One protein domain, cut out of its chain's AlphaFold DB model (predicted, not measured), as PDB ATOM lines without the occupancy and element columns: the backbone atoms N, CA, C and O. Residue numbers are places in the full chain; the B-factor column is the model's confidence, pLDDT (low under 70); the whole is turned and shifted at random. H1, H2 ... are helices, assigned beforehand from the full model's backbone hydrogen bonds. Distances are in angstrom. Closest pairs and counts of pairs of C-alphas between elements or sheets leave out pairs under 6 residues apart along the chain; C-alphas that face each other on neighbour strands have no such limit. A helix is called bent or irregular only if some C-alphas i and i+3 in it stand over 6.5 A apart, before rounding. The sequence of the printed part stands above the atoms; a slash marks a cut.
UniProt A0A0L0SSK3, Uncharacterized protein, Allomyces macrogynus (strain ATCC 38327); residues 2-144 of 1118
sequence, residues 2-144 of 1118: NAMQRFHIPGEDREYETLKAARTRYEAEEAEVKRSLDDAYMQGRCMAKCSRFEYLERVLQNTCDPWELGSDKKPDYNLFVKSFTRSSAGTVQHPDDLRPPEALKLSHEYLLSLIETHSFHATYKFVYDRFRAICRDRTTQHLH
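What this domain is: This is residues 2 to 144 of the 1118 residues of an uncharacterized protein of Allomyces macrogynus (strain ATCC 38327) (UniProt A0A0L0SSK3). A long helix, H1, with the short H2 packed on its first part makes one side of the domain, and the helical hairpin of H3 and H4 makes the opposite side, with loops running through the space between them. Much of that filling comes from the long unnamed stretches, residues 33 to 51 and 61 to 100, while residues 32 to 39 stick out in a turn at one end. The printed part has 143 residues with four named helices, in the order H1, H2, H3, H4, and no named strand. Its class is all helix, though under half of the residues, 68 of 143, are in named elements. The whole is compact, with a radius of gyration of the C-alphas of 16.2 A and spans of 49 by 36 by 24 A.

Where its parts are: Start at Asn 2 and go on to C-alpha 12 at (-4.193, -11.093, 28.196), where H1 begins; it takes residues 12 to 32 and is 30.7 A long from first to last C-alpha. After a long link of 19 residues you reach H2, residues 52 to 60, 12.2 A long. Another long link, of 40 residues, leads to C-alpha 101 at (-27.692, -2.030, 15.938), the start of H3, residues 101 to 117, 24.5 A long. A tight link of 2 residues leads on to H4, residues 120 to 140, 28.3 A long, which ends at C-alpha 140 at (-30.721, -0.558, 27.529).

How they stand to each other: Look first at H1 and H2, which touch at a steep tilt of 54 degrees and run opposite ways. Their closest C-alphas are those of Tyr 16 and Leu 56, 5.9 A apart, and H1 touches H2 with residues 12 to 20 alone. Farther along, H3 and H4 form a helical hairpin: they touch at a shallow tilt of 8 degrees and run opposite ways. Their closest C-alphas are those of Leu 111 and Val 127, 6.1 A apart. H4 has a kink of 39 degrees near residue 127 and is irregular, with C-alphas 122 and 125 standing 7.5 A apart; its line is a rough one. H1 is apart from H3 and H4, and H2 is apart from H3 and H4. In the backbone of H1, H2 and H3, every O i to N i+4 pair is within hydrogen-bond range; in H4, 15 of 17 are.

The domain as a whole: The two C-alphas farthest apart are those of Asn 2 and Asp 38, 53.7 A, and the printed part has no cut. Residues 32 to 39, of which 32 belongs to H1, stand free, and so do residues 116 to 121. The mean pLDDT of the printed part is 86.8; look for values under 70 at residues 2 to 10, 34 to 41 and 87 to 91.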
ATOM      1  N   ASN A   2      -8.871 -34.533  36.160       36.09
ATOM      2  CA  ASN A   2      -8.164 -33.813  35.100       36.09
ATOM      3  C   ASN A   2      -7.897 -32.381  35.563       36.09
ATOM      4  O   ASN A   2      -8.820 -31.702  36.008       36.09
ATOM      5  N   ALA A   3      -6.654 -31.920  35.441       38.84
ATOM      6  CA  ALA A   3      -6.359 -30.505  35.585       38.84
ATOM      7  C   ALA A   3      -7.008 -29.757  34.413       38.84
ATOM      8  O   ALA A   3      -6.665 -30.006  33.256       38.84
ATOM      9  N   MET A   4      -7.943 -28.850  34.700       47.12
ATOM     10  CA  MET A   4      -8.395 -27.877  33.707       47.12
ATOM     11  C   MET A   4      -7.194 -27.008  33.335       47.12
ATOM     12  O   MET A   4      -6.721 -26.221  34.157       47.12
ATOM     13  N   GLN A   5      -6.690 -27.159  32.110       54.50
ATOM     14  CA  GLN A   5      -5.725 -26.211  31.566       54.50
ATOM     15  C   GLN A   5      -6.395 -24.834  31.559       54.50
ATOM     16  O   GLN A   5      -7.433 -24.651  30.931       54.50
ATOM     17  N   ARG A   6      -5.827 -23.872  32.291       58.59
ATOM     18  CA  ARG A   6      -6.164 -22.462  32.084       58.59
ATOM     19  C   ARG A   6      -5.699 -22.073  30.691       58.59
ATOM     20  O   ARG A   6      -4.559 -22.374  30.330       58.59
ATOM     21  N   PHE A   7      -6.547 -21.374  29.947       65.56
ATOM     22  CA  PHE A   7      -6.183 -20.765  28.670       65.56
ATOM     23  C   PHE A   7      -5.310 -19.521  28.910       65.56
ATOM     24  O   PHE A   7      -5.709 -18.395  28.644       65.56
ATOM     25  N   HIS A   8      -4.118 -19.716  29.481       64.31
ATOM     26  CA  HIS A   8      -3.195 -18.627  29.786       64.31
ATOM     27  C   HIS A   8      -2.480 -18.175  28.509       64.31
ATOM     28  O   HIS A   8      -1.490 -18.774  28.082       64.31
ATOM     29  N   ILE A   9      -3.021 -17.124  27.893       67.69
ATOM     30  CA  ILE A   9      -2.464 -16.456  26.719       67.69
ATOM     31  C   ILE A   9      -1.588 -15.291  27.225       67.69
ATOM     32  O   ILE A   9      -2.114 -14.357  27.836       67.69
ATOM     33  N   PRO A  10      -0.252 -15.320  27.028       68.81
ATOM     34  CA  PRO A  10       0.643 -14.335  27.631       68.81
ATOM     35  C   PRO A  10       0.306 -12.890  27.242       68.81
ATOM     36  O   PRO A  10       0.369 -12.516  26.074       68.81
ATOM     37  N   GLY A  11      -0.009 -12.070  28.246       76.12
ATOM     38  CA  GLY A  11      -0.355 -10.652  28.092       76.12
ATOM     39  C   GLY A  11      -1.842 -10.337  28.269       76.12
ATOM     40  O   GLY A  11      -2.156  -9.223  28.692       76.12
ATOM     41  N   GLU A  12      -2.743 -11.302  28.054       81.69
ATOM     42  CA  GLU A  12      -4.193 -11.093  28.196       81.69
ATOM     43  C   GLU A  12      -4.595 -10.766  29.650       81.69
ATOM     44  O   GLU A  12      -5.399  -9.860  29.867       81.69
ATOM     45  N   ASP A  13      -3.930 -11.360  30.652       85.88
ATOM     46  CA  ASP A  13      -4.035 -10.996  32.077       85.88
ATOM     47  C   ASP A  13      -3.866  -9.475  32.322       85.88
ATOM     48  O   ASP A  13      -4.571  -8.868  33.133       85.88
ATOM     49  N   ARG A  14      -2.913  -8.840  31.618       89.25
ATOM     50  CA  ARG A  14      -2.587  -7.413  31.777       89.25
ATOM     51  C   ARG A  14      -3.593  -6.528  31.051       89.25
ATOM     52  O   ARG A  14      -3.955  -5.476  31.574       89.25
ATOM     53  N   GLU A  15      -4.038  -6.943  29.868       92.31
ATOM     54  CA  GLU A  15      -5.097  -6.253  29.129       92.31
ATOM     55  C   GLU A  15      -6.395  -6.240  29.950       92.31
ATOM     56  O   GLU A  15      -6.974  -5.172  30.164       92.31
ATOM     57  N   TYR A  16      -6.775  -7.390  30.516       92.50
ATOM     58  CA  TYR A  16      -7.945  -7.536  31.378       92.50
ATOM     59  C   TYR A  16      -7.919  -6.572  32.567       92.50
ATOM     60  O   TYR A  16      -8.862  -5.803  32.738       92.50
ATOM     61  N   GLU A  17      -6.838  -6.537  33.355       93.00
ATOM     62  CA  GLU A  17      -6.768  -5.637  34.515       93.00
ATOM     63  C   GLU A  17      -6.734  -4.146  34.122       93.00
ATOM     64  O   GLU A  17      -7.300  -3.318  34.836       93.00
ATOM     65  N   THR A  18      -6.173  -3.775  32.960       94.00
ATOM     66  CA  THR A  18      -6.287  -2.385  32.466       94.00
ATOM     67  C   THR A  18      -7.708  -2.022  32.027       94.00
ATOM     68  O   THR A  18      -8.190  -0.939  32.363       94.00
ATOM     69  N   LEU A  19      -8.412  -2.927  31.339       93.25
ATOM     70  CA  LEU A  19      -9.804  -2.727  30.923       93.25
ATOM     71  C   LEU A  19     -10.753  -2.697  32.129       93.25
ATOM     72  O   LEU A  19     -11.643  -1.849  32.176       93.25
ATOM     73  N   LYS A  20     -10.520  -3.560  33.123       92.94
ATOM     74  CA  LYS A  20     -11.224  -3.620  34.411       92.94
ATOM     75  C   LYS A  20     -11.067  -2.323  35.200       92.94
ATOM     76  O   LYS A  20     -12.062  -1.722  35.595       92.94
ATOM     77  N   ALA A  21      -9.834  -1.828  35.339       92.88
ATOM     78  CA  ALA A  21      -9.564  -0.544  35.982       92.88
ATOM     79  C   ALA A  21     -10.231   0.644  35.259       92.88
ATOM     80  O   ALA A  21     -10.587   1.625  35.912       92.88
ATOM     81  N   ALA A  22     -10.433   0.565  33.937       91.56
ATOM     82  CA  ALA A  22     -11.209   1.557  33.195       91.56
ATOM     83  C   ALA A  22     -12.719   1.475  33.499       91.56
ATOM     84  O   ALA A  22     -13.323   2.519  33.741       91.56
ATOM     85  N   ARG A  23     -13.314   0.268  33.586       90.56
ATOM     86  CA  ARG A  23     -14.725   0.097  34.007       90.56
ATOM     87  C   ARG A  23     -14.955   0.687  35.396       90.56
ATOM     88  O   ARG A  23     -15.831   1.523  35.545       90.56
ATOM     89  N   THR A  24     -14.124   0.341  36.382       90.06
ATOM     90  CA  THR A  24     -14.301   0.821  37.766       90.06
ATOM     91  C   THR A  24     -14.164   2.345  37.903       90.06
ATOM     92  O   THR A  24     -14.804   2.936  38.769       90.06
ATOM     93  N   ARG A  25     -13.373   3.009  37.044       89.50
ATOM     94  CA  ARG A  25     -13.343   4.484  36.973       89.50
ATOM     95  C   ARG A  25     -14.647   5.039  36.407       89.50
ATOM     96  O   ARG A  25     -15.252   5.892  37.042       89.50
ATOM     97  N   TYR A  26     -15.107   4.498  35.281       88.56
ATOM     98  CA  TYR A  26     -16.373   4.895  34.667       88.56
ATOM     99  C   TYR A  26     -17.576   4.672  35.600       88.56
ATOM    100  O   TYR A  26     -18.426   5.545  35.715       88.56
ATOM    101  N   GLU A  27     -17.632   3.551  36.324       87.19
ATOM    102  CA  GLU A  27     -18.671   3.286  37.329       87.19
ATOM    103  C   GLU A  27     -18.662   4.317  38.468       87.19
ATOM    104  O   GLU A  27     -19.728   4.730  38.923       87.19
ATOM    105  N   ALA A  28     -17.481   4.756  38.920       86.94
ATOM    106  CA  ALA A  28     -17.355   5.795  39.942       86.94
ATOM    107  C   ALA A  28     -17.767   7.180  39.411       86.94
ATOM    108  O   ALA A  28     -18.521   7.888  40.077       86.94
ATOM    109  N   GLU A  29     -17.334   7.539  38.200       87.06
ATOM    110  CA  GLU A  29     -17.717   8.782  37.518       87.06
ATOM    111  C   GLU A  29     -19.245   8.843  37.300       87.06
ATOM    112  O   GLU A  29     -19.895   9.815  37.687       87.06
ATOM    113  N   GLU A  30     -19.856   7.774  36.783       82.25
ATOM    114  CA  GLU A  30     -21.309   7.677  36.577       82.25
ATOM    115  C   GLU A  30     -22.111   7.685  37.890       82.25
ATOM    116  O   GLU A  30     -23.230   8.199  37.917       82.25
ATOM    117  N   ALA A  31     -21.560   7.155  38.988       81.31
ATOM    118  CA  ALA A  31     -22.206   7.207  40.301       81.31
ATOM    119  C   ALA A  31     -22.282   8.637  40.879       81.31
ATOM    120  O   ALA A  31     -23.174   8.931  41.683       81.31
ATOM    121  N   GLU A  32     -21.385   9.537  40.464       81.81
ATOM    122  CA  GLU A  32     -21.429  10.961  40.817       81.81
ATOM    123  C   GLU A  32     -22.329  11.778  39.864       81.81
ATOM    124  O   GLU A  32     -22.984  12.741  40.293       81.81
ATOM    125  N   VAL A  33     -22.425  11.386  38.587       79.62
ATOM    126  CA  VAL A  33     -23.175  12.114  37.546       79.62
ATOM    127  C   VAL A  33     -24.692  11.896  37.647       79.62
ATOM    128  O   VAL A  33     -25.273  10.918  37.181       79.62
ATOM    129  N   LYS A  34     -25.393  12.912  38.161       67.75
ATOM    130  CA  LYS A  34     -26.864  12.997  38.123       67.75
ATOM    131  C   LYS A  34     -27.353  13.529  36.772       67.75
ATOM    132  O   LYS A  34     -27.621  14.725  36.648       67.75
ATOM    133  N   ARG A  35     -27.481  12.649  35.772       69.62
ATOM    134  CA  ARG A  35     -28.116  12.988  34.481       69.62
ATOM    135  C   ARG A  35     -29.598  13.353  34.645       69.62
ATOM    136  O   ARG A  35     -30.258  12.915  35.592       69.62
ATOM    137  N   SER A  36     -30.128  14.131  33.698       69.31
ATOM    138  CA  SER A  36     -31.576  14.200  33.478       69.31
ATOM    139  C   SER A  36     -32.083  12.866  32.902       69.31
ATOM    140  O   SER A  36     -31.282  12.017  32.510       69.31
ATOM    141  N   LEU A  37     -33.402  12.659  32.846       64.88
ATOM    142  CA  LEU A  37     -33.959  11.477  32.170       64.88
ATOM    143  C   LEU A  37     -33.794  11.550  30.645       64.88
ATOM    144  O   LEU A  37     -33.700  10.510  30.004       64.88
ATOM    145  N   ASP A  38     -33.717  12.759  30.087       58.78
ATOM    146  CA  ASP A  38     -33.601  12.994  28.646       58.78
ATOM    147  C   ASP A  38     -32.144  12.829  28.159       58.78
ATOM    148  O   ASP A  38     -31.908  12.381  27.041       58.78
ATOM    149  N   ASP A  39     -31.159  13.091  29.031       62.47
ATOM    150  CA  ASP A  39     -29.725  12.835  28.795       62.47
ATOM    151  C   ASP A  39     -29.300  11.388  29.138       62.47
ATOM    152  O   ASP A  39     -28.124  11.040  29.029       62.47
ATOM    153  N   ALA A  40     -30.212  10.535  29.622       63.12
ATOM    154  CA  ALA A  40     -29.868   9.224  30.188       63.12
ATOM    155  C   ALA A  40     -29.561   8.125  29.147       63.12
ATOM    156  O   ALA A  40     -29.160   7.022  29.527       63.12
ATOM    157  N   TYR A  41     -29.760   8.392  27.855       69.06
ATOM    158  CA  TYR A  41     -29.637   7.392  26.794       69.06
ATOM    159  C   TYR A  41     -28.176   7.038  26.490       69.06
ATOM    160  O   TYR A  41     -27.416   7.835  25.943       69.06
ATOM    161  N   MET A  42     -27.791   5.804  26.812       81.00
ATOM    162  CA  MET A  42     -26.464   5.268  26.520       81.00
ATOM    163  C   MET A  42     -26.429   4.633  25.126       81.00
ATOM    164  O   MET A  42     -27.264   3.787  24.817       81.00
ATOM    165  N   GLN A  43     -25.438   4.991  24.308       86.25
ATOM    166  CA  GLN A  43     -25.178   4.360  23.009       86.25
ATOM    167  C   GLN A  43     -24.024   3.355  23.122       86.25
ATOM    168  O   GLN A  43     -22.972   3.669  23.681       86.25
ATOM    169  N   GLY A  44     -24.213   2.149  22.585       91.88
ATOM    170  CA  GLY A  44     -23.193   1.106  22.566       91.88
ATOM    171  C   GLY A  44     -22.084   1.359  21.547       91.88
ATOM    172  O   GLY A  44     -22.329   1.876  20.456       91.88
ATOM    173  N   ARG A  45     -20.855   0.971  21.903       94.44
ATOM    174  CA  ARG A  45     -19.639   1.115  21.078       94.44
ATOM    175  C   ARG A  45     -19.006  -0.231  20.694       94.44
ATOM    176  O   ARG A  45     -17.991  -0.264  20.004       94.44
ATOM    177  N   CYS A  46     -19.596  -1.349  21.122       95.69
ATOM    178  CA  CYS A  46     -19.082  -2.689  20.860       95.69
ATOM    179  C   CYS A  46     -19.426  -3.169  19.438       95.69
ATOM    180  O   CYS A  46     -20.443  -3.822  19.234       95.69
ATOM    181  N   MET A  47     -18.576  -2.878  18.448       96.12
ATOM    182  CA  MET A  47     -18.787  -3.320  17.052       96.12
ATOM    183  C   MET A  47     -18.644  -4.845  16.837       96.12
ATOM    184  O   MET A  47     -18.870  -5.335  15.733       96.12
ATOM    185  N   ALA A  48     -18.260  -5.602  17.869       95.44
ATOM    186  CA  ALA A  48     -18.094  -7.054  17.832       95.44
ATOM    187  C   ALA A  48     -19.286  -7.786  18.480       95.44
ATOM    188  O   ALA A  48     -20.089  -7.204  19.207       95.44
ATOM    189  N   LYS A  49     -19.392  -9.103  18.254       96.69
ATOM    190  CA  LYS A  49     -20.464  -9.939  18.835       96.69
ATOM    191  C   LYS A  49     -20.381 -10.083  20.365       96.69
ATOM    192  O   LYS A  49     -21.389 -10.376  21.009       96.69
ATOM    193  N   CYS A  50     -19.197  -9.871  20.932       96.56
ATOM    194  CA  CYS A  50     -18.858  -9.884  22.354       96.56
ATOM    195  C   CYS A  50     -17.872  -8.741  22.619       96.56
ATOM    196  O   CYS A  50     -17.102  -8.399  21.721       96.56
ATOM    197  N   SER A  51     -17.848  -8.168  23.825       95.44
ATOM    198  CA  SER A  51     -16.810  -7.184  24.152       95.44
ATOM    199  C   SER A  51     -15.464  -7.861  24.410       95.44
ATOM    200  O   SER A  51     -15.404  -9.003  24.875       95.44
ATOM    201  N   ARG A  52     -14.366  -7.147  24.133       94.38
ATOM    202  CA  ARG A  52     -13.005  -7.630  24.416       94.38
ATOM    203  C   ARG A  52     -12.796  -7.882  25.913       94.38
ATOM    204  O   ARG A  52     -12.132  -8.848  26.270       94.38
ATOM    205  N   PHE A  53     -13.402  -7.064  26.776       94.38
ATOM    206  CA  PHE A  53     -13.352  -7.237  28.228       94.38
ATOM    207  C   PHE A  53     -14.066  -8.520  28.677       94.38
ATOM    208  O   PHE A  53     -13.488  -9.304  29.421       94.38
ATOM    209  N   GLU A  54     -15.274  -8.776  28.169       94.50
ATOM    210  CA  GLU A  54     -16.054  -9.973  28.505       94.50
ATOM    211  C   GLU A  54     -15.434 -11.265  27.936       94.50
ATOM    212  O   GLU A  54     -15.479 -12.313  28.580       94.50
ATOM    213  N   TYR A  55     -14.814 -11.198  26.750       94.56
ATOM    214  CA  TYR A  55     -13.994 -12.294  26.219       94.56
ATOM    215  C   TYR A  55     -12.841 -12.614  27.182       94.56
ATOM    216  O   TYR A  55     -12.714 -13.755  27.622       94.56
ATOM    217  N   LEU A  56     -12.048 -11.605  27.568       94.25
ATOM    218  CA  LEU A  56     -10.904 -11.787  28.468       94.25
ATOM    219  C   LEU A  56     -11.348 -12.342  29.825       94.25
ATOM    220  O   LEU A  56     -10.729 -13.266  30.343       94.25
ATOM    221  N   GLU A  57     -12.451 -11.825  30.374       92.56
ATOM    222  CA  GLU A  57     -13.032 -12.323  31.618       92.56
ATOM    223  C   GLU A  57     -13.341 -13.825  31.530       92.56
ATOM    224  O   GLU A  57     -12.903 -14.598  32.387       92.56
ATOM    225  N   ARG A  58     -14.037 -14.261  30.473       92.75
ATOM    226  CA  ARG A  58     -14.452 -15.663  30.312       92.75
ATOM    227  C   ARG A  58     -13.306 -16.608  29.953       92.75
ATOM    228  O   ARG A  58     -13.345 -17.774  30.351       92.75
ATOM    229  N   VAL A  59     -12.264 -16.121  29.280       92.38
ATOM    230  CA  VAL A  59     -11.016 -16.871  29.057       92.38
ATOM    231  C   VAL A  59     -10.272 -17.084  30.379       92.38
ATOM    232  O   VAL A  59      -9.946 -18.221  30.721       92.38
ATOM    233  N   LEU A  60     -10.077 -16.029  31.176       90.69
ATOM    234  CA  LEU A  60      -9.354 -16.099  32.454       90.69
ATOM    235  C   LEU A  60     -10.110 -16.895  33.531       90.69
ATOM    236  O   LEU A  60      -9.489 -17.568  34.359       90.69
ATOM    237  N   GLN A  61     -11.445 -16.854  33.514       90.50
ATOM    238  CA  GLN A  61     -12.304 -17.641  34.406       90.50
ATOM    239  C   GLN A  61     -12.524 -19.094  33.929       90.50
ATOM    240  O   GLN A  61     -13.102 -19.881  34.679       90.50
ATOM    241  N   ASN A  62     -12.058 -19.478  32.729       88.75
ATOM    242  CA  ASN A  62     -12.390 -20.746  32.058       88.75
ATOM    243  C   ASN A  62     -13.921 -20.980  31.905       88.75
ATOM    244  O   ASN A  62     -14.394 -22.112  32.008       88.75
ATOM    245  N   THR A  63     -14.704 -19.925  31.660       92.00
ATOM    246  CA  THR A  63     -16.181 -19.945  31.535       92.00
ATOM    247  C   THR A  63     -16.678 -19.776  30.090       92.00
ATOM    248  O   THR A  63     -17.812 -19.364  29.855       92.00
ATOM    249  N   CYS A  64     -15.834 -20.107  29.111       92.69
ATOM    250  CA  CYS A  64     -16.173 -20.123  27.683       92.69
ATOM    251  C   CYS A  64     -17.167 -21.257  27.360       92.69
ATOM    252  O   CYS A  64     -16.977 -22.387  27.820       92.69
ATOM    253  N   ASP A  65     -18.185 -20.993  26.538       93.19
ATOM    254  CA  ASP A  65     -19.075 -22.043  26.019       93.19
ATOM    255  C   ASP A  65     -18.363 -22.904  24.951       93.19
ATOM    256  O   ASP A  65     -17.474 -22.409  24.255       93.19
ATOM    257  N   PRO A  66     -18.772 -24.170  24.721       92.75
ATOM    258  CA  PRO A  66     -18.210 -25.000  23.648       92.75
ATOM    259  C   PRO A  66     -18.348 -24.384  22.247       92.75
ATOM    260  O   PRO A  66     -17.524 -24.652  21.380       92.75
ATOM    261  N   TRP A  67     -19.364 -23.537  22.048       94.31
ATOM    262  CA  TRP A  67     -19.641 -22.784  20.817       94.31
ATOM    263  C   TRP A  67     -18.754 -21.540  20.628       94.31
ATOM    264  O   TRP A  67     -18.903 -20.814  19.649       94.31
ATOM    265  N   GLU A  68     -17.849 -21.281  21.574       94.44
ATOM    266  CA  GLU A  68     -16.912 -20.148  21.595       94.44
ATOM    267  C   GLU A  68     -15.447 -20.627  21.493       94.44
ATOM    268  O   GLU A  68     -14.504 -19.833  21.536       94.44
ATOM    269  N   LEU A  69     -15.253 -21.942  21.340       93.31
ATOM    270  CA  LEU A  69     -13.964 -22.590  21.125       93.31
ATOM    271  C   LEU A  69     -13.789 -22.953  19.645       93.31
ATOM    272  O   LEU A  69     -14.694 -23.503  19.017       93.31
ATOM    273  N   GLY A  70     -12.600 -22.701  19.101       90.88
ATOM    274  CA  GLY A  70     -12.210 -23.138  17.764       90.88
ATOM    275  C   GLY A  70     -12.033 -24.659  17.658       90.88
ATOM    276  O   GLY A  70     -12.099 -25.405  18.640       90.88
ATOM    277  N   SER A  71     -11.738 -25.144  16.449       88.38
ATOM    278  CA  SER A  71     -11.552 -26.578  16.164       88.38
ATOM    279  C   SER A  71     -10.400 -27.236  16.940       88.38
ATOM    280  O   SER A  71     -10.375 -28.456  17.098       88.38
ATOM    281  N   ASP A  72      -9.449 -26.445  17.439       90.19
ATOM    282  CA  ASP A  72      -8.343 -26.877  18.301       90.19
ATOM    283  C   ASP A  72      -8.681 -26.845  19.809       90.19
ATOM    284  O   ASP A  72      -7.821 -27.127  20.645       90.19
ATOM    285  N   LYS A  73      -9.940 -26.526  20.148       88.12
ATOM    286  CA  LYS A  73     -10.499 -26.357  21.499       88.12
ATOM    287  C   LYS A  73      -9.915 -25.189  22.304       88.12
ATOM    288  O   LYS A  73     -10.052 -25.186  23.529       88.12
ATOM    289  N   LYS A  74      -9.294 -24.197  21.658       89.81
ATOM    290  CA  LYS A  74      -8.934 -22.919  22.294       89.81
ATOM    291  C   LYS A  74     -10.023 -21.860  22.062       89.81
ATOM    292  O   LYS A  74     -10.746 -21.966  21.075       89.81
ATOM    293  N   PRO A  75     -10.147 -20.839  22.928       92.31
ATOM    294  CA  PRO A  75     -11.006 -19.683  22.676       92.31
ATOM    295  C   PRO A  75     -10.678 -19.000  21.342       92.31
ATOM    296  O   PRO A  75      -9.520 -18.667  21.093       92.31
ATOM    297  N   ASP A  76     -11.693 -18.752  20.514       93.19
ATOM    298  CA  ASP A  76     -11.584 -17.894  19.326       93.19
ATOM    299  C   ASP A  76     -12.565 -16.729  19.467       93.19
ATOM    300  O   ASP A  76     -13.777 -16.912  19.372       93.19
ATOM    301  N   TYR A  77     -12.039 -15.517  19.663       92.50
ATOM    302  CA  TYR A  77     -12.822 -14.287  19.830       92.50
ATOM    303  C   TYR A  77     -13.859 -14.056  18.713       92.50
ATOM    304  O   TYR A  77     -14.900 -13.448  18.963       92.50
ATOM    305  N   ASN A  78     -13.637 -14.585  17.504       93.62
ATOM    306  CA  ASN A  78     -14.595 -14.485  16.402       93.62
ATOM    307  C   ASN A  78     -15.881 -15.294  16.638       93.62
ATOM    308  O   ASN A  78     -16.908 -14.971  16.039       93.62
ATOM    309  N   LEU A  79     -15.854 -16.311  17.504       94.75
ATOM    310  CA  LEU A  79     -16.997 -17.171  17.834       94.75
ATOM    311  C   LEU A  79     -17.787 -16.680  19.060       94.75
ATOM    312  O   LEU A  79     -18.952 -17.045  19.228       94.75
ATOM    313  N   PHE A  80     -17.184 -15.832  19.901       96.31
ATOM    314  CA  PHE A  80     -17.813 -15.322  21.121       96.31
ATOM    315  C   PHE A  80     -19.037 -14.455  20.816       96.31
ATOM    316  O   PHE A  80     -19.025 -13.598  19.930       96.31
ATOM    317  N   VAL A  81     -20.073 -14.610  21.640       97.25
ATOM    318  CA  VAL A  81     -21.233 -13.708  21.678       97.25
ATOM    319  C   VAL A  81     -21.448 -13.263  23.120       97.25
ATOM    320  O   VAL A  81     -21.283 -14.073  24.035       97.25
ATOM    321  N   LYS A  82     -21.813 -11.993  23.335       96.62
ATOM    322  CA  LYS A  82     -22.095 -11.445  24.671       96.62
ATOM    323  C   LYS A  82     -23.158 -12.272  25.397       96.62
ATOM    324  O   LYS A  82     -24.262 -12.456  24.881       96.62
ATOM    325  N   SER A  83     -22.802 -12.743  26.585       94.62
ATOM    326  CA  SER A  83     -23.622 -13.539  27.499       94.62
ATOM    327  C   SER A  83     -24.648 -12.687  28.255       94.62
ATOM    328  O   SER A  83     -24.478 -11.473  28.421       94.62
ATOM    329  N   PHE A  84     -25.749 -13.295  28.712       92.12
ATOM    330  CA  PHE A  84     -26.769 -12.569  29.473       92.12
ATOM    331  C   PHE A  84     -26.377 -12.418  30.949       92.12
ATOM    332  O   PHE A  84     -26.783 -13.176  31.836       92.12
ATOM    333  N   THR A  85     -25.626 -11.358  31.242       85.62
ATOM    334  CA  THR A  85     -25.390 -10.926  32.619       85.62
ATOM    335  C   THR A  85     -26.654 -10.292  33.210       85.62
ATOM    336  O   THR A  85     -27.248  -9.353  32.671       85.62
ATOM    337  N   ARG A  86     -27.095 -10.802  34.368       77.62
ATOM    338  CA  ARG A  86     -28.150 -10.143  35.154       77.62
ATOM    339  C   ARG A  86     -27.594  -8.827  35.690       77.62
ATOM    340  O   ARG A  86     -26.511  -8.815  36.265       77.62
ATOM    341  N   SER A  87     -28.342  -7.734  35.554       69.19
ATOM    342  CA  SER A  87     -27.920  -6.440  36.096       69.19
ATOM    343  C   SER A  87     -27.906  -6.464  37.628       69.19
ATOM    344  O   SER A  87     -28.952  -6.345  38.268       69.19
ATOM    345  N   SER A  88     -26.713  -6.624  38.201       63.59
ATOM    346  CA  SER A  88     -26.439  -6.419  39.622       63.59
ATOM    347  C   SER A  88     -26.836  -5.002  40.038       63.59
ATOM    348  O   SER A  88     -26.566  -4.033  39.328       63.59
ATOM    349  N   ALA A  89     -27.493  -4.869  41.190       49.47
ATOM    350  CA  ALA A  89     -27.946  -3.573  41.681       49.47
ATOM    351  C   ALA A  89     -26.738  -2.680  42.024       49.47
ATOM    352  O   ALA A  89     -26.018  -2.960  42.978       49.47
ATOM    353  N   GLY A  90     -26.538  -1.615  41.242       59.00
ATOM    354  CA  GLY A  90     -25.423  -0.670  41.384       59.00
ATOM    355  C   GLY A  90     -24.339  -0.772  40.304       59.00
ATOM    356  O   GLY A  90     -23.572   0.170  40.160       59.00
ATOM    357  N   THR A  91     -24.297  -1.847  39.507       67.06
ATOM    358  CA  THR A  91     -23.358  -1.968  38.376       67.06
ATOM    359  C   THR A  91     -23.850  -1.143  37.189       67.06
ATOM    360  O   THR A  91     -24.928  -1.411  36.646       67.06
ATOM    361  N   VAL A  92     -23.059  -0.158  36.762       77.25
ATOM    362  CA  VAL A  92     -23.357   0.656  35.575       77.25
ATOM    363  C   VAL A  92     -22.909  -0.111  34.328       77.25
ATOM    364  O   VAL A  92     -21.838  -0.712  34.309       77.25
ATOM    365  N   GLN A  93     -23.729  -0.144  33.273       83.12
ATOM    366  CA  GLN A  93     -23.291  -0.720  31.996       83.12
ATOM    367  C   GLN A  93     -22.255   0.204  31.352       83.12
ATOM    368  O   GLN A  93     -22.463   1.409  31.300       83.12
ATOM    369  N   HIS A  94     -21.154  -0.346  30.847       89.00
ATOM    370  CA  HIS A  94     -20.145   0.434  30.136       89.00
ATOM    371  C   HIS A  94     -20.482   0.499  28.631       89.00
ATOM    372  O   HIS A  94     -20.826  -0.539  28.055       89.00
ATOM    373  N   PRO A  95     -20.336   1.652  27.946       90.94
ATOM    374  CA  PRO A  95     -20.651   1.781  26.519       90.94
ATOM    375  C   PRO A  95     -19.921   0.778  25.610       90.94
ATOM    376  O   PRO A  95     -20.507   0.277  24.653       90.94
ATOM    377  N   ASP A  96     -18.667   0.429  25.921       92.88
ATOM    378  CA  ASP A  96     -17.878  -0.544  25.134       92.88
ATOM    379  C   ASP A  96     -18.334  -1.999  25.320       92.88
ATOM    380  O   ASP A  96     -17.900  -2.880  24.579       92.88
ATOM    381  N   ASP A  97     -19.198  -2.252  26.305       92.06
ATOM    382  CA  ASP A  97     -19.782  -3.562  26.588       92.06
ATOM    383  C   ASP A  97     -21.241  -3.655  26.076       92.06
ATOM    384  O   ASP A  97     -21.885  -4.693  26.223       92.06
ATOM    385  N   LEU A  98     -21.765  -2.601  25.427       93.94
ATOM    386  CA  LEU A  98     -23.056  -2.571  24.721       93.94
ATOM    387  C   LEU A  98     -22.850  -2.581  23.195       93.94
ATOM    388  O   LEU A  98     -22.034  -1.827  22.662       93.94
ATOM    389  N   ARG A  99     -23.626  -3.403  22.480       95.88
ATOM    390  CA  ARG A  99     -23.581  -3.538  21.011       95.88
ATOM    391  C   ARG A  99     -24.557  -2.573  20.314       95.88
ATOM    392  O   ARG A  99     -25.750  -2.657  20.610       95.88
ATOM    393  N   PRO A 100     -24.115  -1.706  19.381       95.19
ATOM    394  CA  PRO A 100     -25.010  -0.908  18.538       95.19
ATOM    395  C   PRO A 100     -25.786  -1.792  17.531       95.19
ATOM    396  O   PRO A 100     -25.450  -2.970  17.380       95.19
ATOM    397  N   PRO A 101     -26.806  -1.257  16.820       95.06
ATOM    398  CA  PRO A 101     -27.692  -2.030  15.938       95.06
ATOM    399  C   PRO A 101     -26.988  -3.000  14.977       95.06
ATOM    400  O   PRO A 101     -27.370  -4.166  14.899       95.06
ATOM    401  N   GLU A 102     -25.923  -2.553  14.309       95.25
ATOM    402  CA  GLU A 102     -25.141  -3.363  13.364       95.25
ATOM    403  C   GLU A 102     -24.531  -4.606  14.036       95.25
ATOM    404  O   GLU A 102     -24.654  -5.723  13.534       95.25
ATOM    405  N   ALA A 103     -23.945  -4.445  15.224       96.44
ATOM    406  CA  ALA A 103     -23.360  -5.546  15.985       96.44
ATOM    407  C   ALA A 103     -24.421  -6.467  16.615       96.44
ATOM    408  O   ALA A 103     -24.165  -7.660  16.802       96.44
ATOM    409  N   LEU A 104     -25.626  -5.957  16.906       97.06
ATOM    410  CA  LEU A 104     -26.774  -6.785  17.302       97.06
ATOM    411  C   LEU A 104     -27.253  -7.657  16.137       97.06
ATOM    412  O   LEU A 104     -27.472  -8.852  16.333       97.06
ATOM    413  N   LYS A 105     -27.333  -7.095  14.925       96.50
ATOM    414  CA  LYS A 105     -27.676  -7.817  13.693       96.50
ATOM    415  C   LYS A 105     -26.652  -8.908  13.367       96.50
ATOM    416  O   LYS A 105     -27.029 -10.073  13.269       96.50
ATOM    417  N   LEU A 106     -25.358  -8.576  13.362       96.69
ATOM    418  CA  LEU A 106     -24.265  -9.547  13.187       96.69
ATOM    419  C   LEU A 106     -24.248 -10.632  14.279       96.69
ATOM    420  O   LEU A 106     -23.920 -11.787  14.006       96.69
ATOM    421  N   SER A 107     -24.614 -10.289  15.522       97.69
ATOM    422  CA  SER A 107     -24.773 -11.279  16.596       97.69
ATOM    423  C   SER A 107     -25.949 -12.218  16.330       97.69
ATOM    424  O   SER A 107     -25.813 -13.425  16.507       97.69
ATOM    425  N   HIS A 108     -27.091 -11.679  15.900       97.44
ATOM    426  CA  HIS A 108     -28.298 -12.450  15.625       97.44
ATOM    427  C   HIS A 108     -28.124 -13.392  14.424       97.44
ATOM    428  O   HIS A 108     -28.428 -14.578  14.526       97.44
ATOM    429  N   GLU A 109     -27.575 -12.897  13.314       96.81
ATOM    430  CA  GLU A 109     -27.321 -13.685  12.101       96.81
ATOM    431  C   GLU A 109     -26.341 -14.841  12.364       96.81
ATOM    432  O   GLU A 109     -26.589 -15.966  11.926       96.81
ATOM    433  N   TYR A 110     -25.290 -14.610  13.160       96.94
ATOM    434  CA  TYR A 110     -24.387 -15.674  13.610       96.94
ATOM    435  C   TYR A 110     -25.105 -16.724  14.472       96.94
ATOM    436  O   TYR A 110     -24.939 -17.922  14.242       96.94
ATOM    437  N   LEU A 111     -25.945 -16.305  15.426       97.25
ATOM    438  CA  LEU A 111     -26.717 -17.239  16.251       97.25
ATOM    439  C   LEU A 111     -27.697 -18.076  15.416       97.25
ATOM    440  O   LEU A 111     -27.804 -19.272  15.668       97.25
ATOM    441  N   LEU A 112     -28.343 -17.506  14.388       95.62
ATOM    442  CA  LEU A 112     -29.139 -18.295  13.439       95.62
ATOM    443  C   LEU A 112     -28.280 -19.301  12.664       95.62
ATOM    444  O   LEU A 112     -28.701 -20.444  12.511       95.62
ATOM    445  N   SER A 113     -27.076 -18.915  12.222       95.06
ATOM    446  CA  SER A 113     -26.186 -19.832  11.493       95.06
ATOM    447  C   SER A 113     -25.782 -21.054  12.328       95.06
ATOM    448  O   SER A 113     -25.735 -22.155  11.791       95.06
ATOM    449  N   LEU A 114     -25.615 -20.909  13.650       93.69
ATOM    450  CA  LEU A 114     -25.358 -22.041  14.551       93.69
ATOM    451  C   LEU A 114     -26.550 -23.012  14.648       93.69
ATOM    452  O   LEU A 114     -26.338 -24.218  14.743       93.69
ATOM    453  N   ILE A 115     -27.791 -22.510  14.593       91.88
ATOM    454  CA  ILE A 115     -29.011 -23.346  14.525       91.88
ATOM    455  C   ILE A 115     -29.120 -24.046  13.156       91.88
ATOM    456  O   ILE A 115     -29.771 -25.082  13.034       91.88
ATOM    457  N   GLU A 116     -28.497 -23.489  12.115       90.56
ATOM    458  CA  GLU A 116     -28.483 -24.056  10.764       90.56
ATOM    459  C   GLU A 116     -27.427 -25.166  10.605       90.56
ATOM    460  O   GLU A 116     -27.691 -26.182   9.959       90.56
ATOM    461  N   THR A 117     -26.245 -24.995  11.213       89.88
ATOM    462  CA  THR A 117     -25.117 -25.943  11.134       89.88
ATOM    463  C   THR A 117     -25.162 -27.064  12.174       89.88
ATOM    464  O   THR A 117     -24.474 -28.076  12.011       89.88
ATOM    465  N   HIS A 118     -25.938 -26.909  13.250       89.44
ATOM    466  CA  HIS A 118     -26.001 -27.851  14.371       89.44
ATOM    467  C   HIS A 118     -27.450 -28.157  14.774       89.44
ATOM    468  O   HIS A 118     -28.388 -27.485  14.361       89.44
ATOM    469  N   SER A 119     -27.667 -29.203  15.576       86.31
ATOM    470  CA  SER A 119     -29.019 -29.531  16.033       86.31
ATOM    471  C   SER A 119     -29.523 -28.504  17.051       86.31
ATOM    472  O   SER A 119     -28.813 -28.161  17.998       86.31
ATOM    473  N   PHE A 120     -30.784 -28.078  16.897       87.12
ATOM    474  CA  PHE A 120     -31.435 -27.092  17.770       87.12
ATOM    475  C   PHE A 120     -31.203 -27.380  19.259       87.12
ATOM    476  O   PHE A 120     -30.747 -26.498  19.977       87.12
ATOM    477  N   HIS A 121     -31.418 -28.626  19.699       86.25
ATOM    478  CA  HIS A 121     -31.220 -29.066  21.087       86.25
ATOM    479  C   HIS A 121     -29.785 -28.833  21.607       86.25
ATOM    480  O   HIS A 121     -29.600 -28.427  22.753       86.25
ATOM    481  N   ALA A 122     -28.756 -29.026  20.772       87.69
ATOM    482  CA  ALA A 122     -27.362 -28.827  21.174       87.69
ATOM    483  C   ALA A 122     -27.004 -27.336  21.324       87.69
ATOM    484  O   ALA A 122     -26.271 -26.956  22.239       87.69
ATOM    485  N   THR A 123     -27.538 -26.482  20.448       90.81
ATOM    486  CA  THR A 123     -27.320 -25.026  20.493       90.81
ATOM    487  C   THR A 123     -28.292 -24.283  21.409       90.81
ATOM    488  O   THR A 123     -28.004 -23.148  21.787       90.81
ATOM    489  N   TYR A 124     -29.423 -24.896  21.781       89.56
ATOM    490  CA  TYR A 124     -30.580 -24.233  22.392       89.56
ATOM    491  C   TYR A 124     -30.193 -23.320  23.557       89.56
ATOM    492  O   TYR A 124     -30.398 -22.108  23.501       89.56
ATOM    493  N   LYS A 125     -29.573 -23.898  24.589       90.06
ATOM    494  CA  LYS A 125     -29.214 -23.201  25.831       90.06
ATOM    495  C   LYS A 125     -28.268 -22.014  25.601       90.06
ATOM    496  O   LYS A 125     -28.380 -21.007  26.296       90.06
ATOM    497  N   PHE A 126     -27.361 -22.132  24.632       93.44
ATOM    498  CA  PHE A 126     -26.443 -21.064  24.240       93.44
ATOM    499  C   PHE A 126     -27.202 -19.942  23.530       93.44
ATOM    500  O   PHE A 126     -27.206 -18.807  23.997       93.44
ATOM    501  N   VAL A 127     -27.919 -20.269  22.451       94.50
ATOM    502  CA  VAL A 127     -28.689 -19.296  21.661       94.50
ATOM    503  C   VAL A 127     -29.705 -18.552  22.530       94.50
ATOM    504  O   VAL A 127     -29.788 -17.329  22.452       94.50
ATOM    505  N   TYR A 128     -30.407 -19.263  23.416       92.06
ATOM    506  CA  TYR A 128     -31.367 -18.689  24.356       92.06
ATOM    507  C   TYR A 128     -30.743 -17.602  25.247       92.06
ATOM    508  O   TYR A 128     -31.279 -16.498  25.361       92.06
ATOM    509  N   ASP A 129     -29.583 -17.879  25.848       92.81
ATOM    510  CA  ASP A 129     -28.855 -16.907  26.667       92.81
ATOM    511  C   ASP A 129     -28.388 -15.697  25.838       92.81
ATOM    512  O   ASP A 129     -28.652 -14.542  26.188       92.81
ATOM    513  N   ARG A 130     -27.765 -15.948  24.681       96.12
ATOM    514  CA  ARG A 130     -27.210 -14.888  23.827       96.12
ATOM    515  C   ARG A 130     -28.305 -14.013  23.182       96.12
ATOM    516  O   ARG A 130     -28.092 -12.809  23.009       96.12
ATOM    517  N   PHE A 131     -29.505 -14.542  22.924       95.75
ATOM    518  CA  PHE A 131     -30.683 -13.756  22.519       95.75
ATOM    519  C   PHE A 131     -31.210 -12.844  23.634       95.75
ATOM    520  O   PHE A 131     -31.545 -11.686  23.365       95.75
ATOM    521  N   ARG A 132     -31.208 -13.286  24.900       93.44
ATOM    522  CA  ARG A 132     -31.547 -12.401  26.032       93.44
ATOM    523  C   ARG A 132     -30.555 -11.256  26.178       93.44
ATOM    524  O   ARG A 132     -30.969 -10.143  26.496       93.44
ATOM    525  N   ALA A 133     -29.276 -11.491  25.894       95.06
ATOM    526  CA  ALA A 133     -28.274 -10.430  25.851       95.06
ATOM    527  C   ALA A 133     -28.536  -9.416  24.719       95.06
ATOM    528  O   ALA A 133     -28.436  -8.215  24.955       95.06
ATOM    529  N   ILE A 134     -28.933  -9.869  23.521       96.44
ATOM    530  CA  ILE A 134     -29.329  -8.983  22.404       96.44
ATOM    531  C   ILE A 134     -30.540  -8.120  22.794       96.44
ATOM    532  O   ILE A 134     -30.510  -6.899  22.627       96.44
ATOM    533  N   CYS A 135     -31.571  -8.724  23.393       94.44
ATOM    534  CA  CYS A 135     -32.738  -7.988  23.881       94.44
ATOM    535  C   CYS A 135     -32.357  -6.988  24.990       94.44
ATOM    536  O   CYS A 135     -32.813  -5.843  25.001       94.44
ATOM    537  N   ARG A 136     -31.470  -7.388  25.914       92.12
ATOM    538  CA  ARG A 136     -31.001  -6.518  27.000       92.12
ATOM    539  C   ARG A 136     -30.225  -5.315  26.474       92.12
ATOM    540  O   ARG A 136     -30.461  -4.209  26.960       92.12
ATOM    541  N   ASP A 137     -29.358  -5.505  25.484       93.81
ATOM    542  CA  ASP A 137     -28.616  -4.419  24.838       93.81
ATOM    543  C   ASP A 137     -29.562  -3.444  24.120       93.81
ATOM    544  O   ASP A 137     -29.436  -2.231  24.300       93.81
ATOM    545  N   ARG A 138     -30.546  -3.955  23.363       93.12
ATOM    546  CA  ARG A 138     -31.545  -3.134  22.654       93.12
ATOM    547  C   ARG A 138     -32.382  -2.282  23.609       93.12
ATOM    548  O   ARG A 138     -32.555  -1.088  23.369       93.12
ATOM    549  N   THR A 139     -32.870  -2.873  24.700       90.69
ATOM    550  CA  THR A 139     -33.724  -2.171  25.671       90.69
ATOM    551  C   THR A 139     -32.917  -1.245  26.592       90.69
ATOM    552  O   THR A 139     -33.456  -0.246  27.052       90.69
ATOM    553  N   THR A 140     -31.617  -1.492  26.805       89.81
ATOM    554  CA  THR A 140     -30.721  -0.558  27.529       89.81
ATOM    555  C   THR A 140     -30.394   0.690  26.701       89.81
ATOM    556  O   THR A 140     -30.288   1.780  27.252       89.81
ATOM    557  N   GLN A 141     -30.283   0.549  25.377       91.56
ATOM    558  CA  GLN A 141     -30.025   1.655  24.444       91.56
ATOM    559  C   GLN A 141     -31.310   2.326  23.915       91.56
ATOM    560  O   GLN A 141     -31.228   3.229  23.090       91.56
ATOM    561  N   HIS A 142     -32.496   1.875  24.349       90.12
ATOM    562  CA  HIS A 142     -33.808   2.382  23.914       90.12
ATOM    563  C   HIS A 142     -33.979   2.472  22.380       90.12
ATOM    564  O   HIS A 142     -34.527   3.436  21.849       90.12
ATOM    565  N   LEU A 143     -33.506   1.460  21.646       90.69
ATOM    566  CA  LEU A 143     -33.496   1.487  20.179       90.69
ATOM    567  C   LEU A 143     -34.864   1.098  19.584       90.69
ATOM    568  O   LEU A 143     -35.504   0.145  20.037       90.69
ATOM    569  N   HIS A 144     -35.289   1.809  18.538       90.38
ATOM    570  CA  HIS A 144     -36.597   1.660  17.882       90.38
ATOM    571  C   HIS A 144     -36.446   1.661  16.349       90.38
ATOM    572  O   HIS A 144     -36.870   2.591  15.669       90.38
TER     573      HIS A 144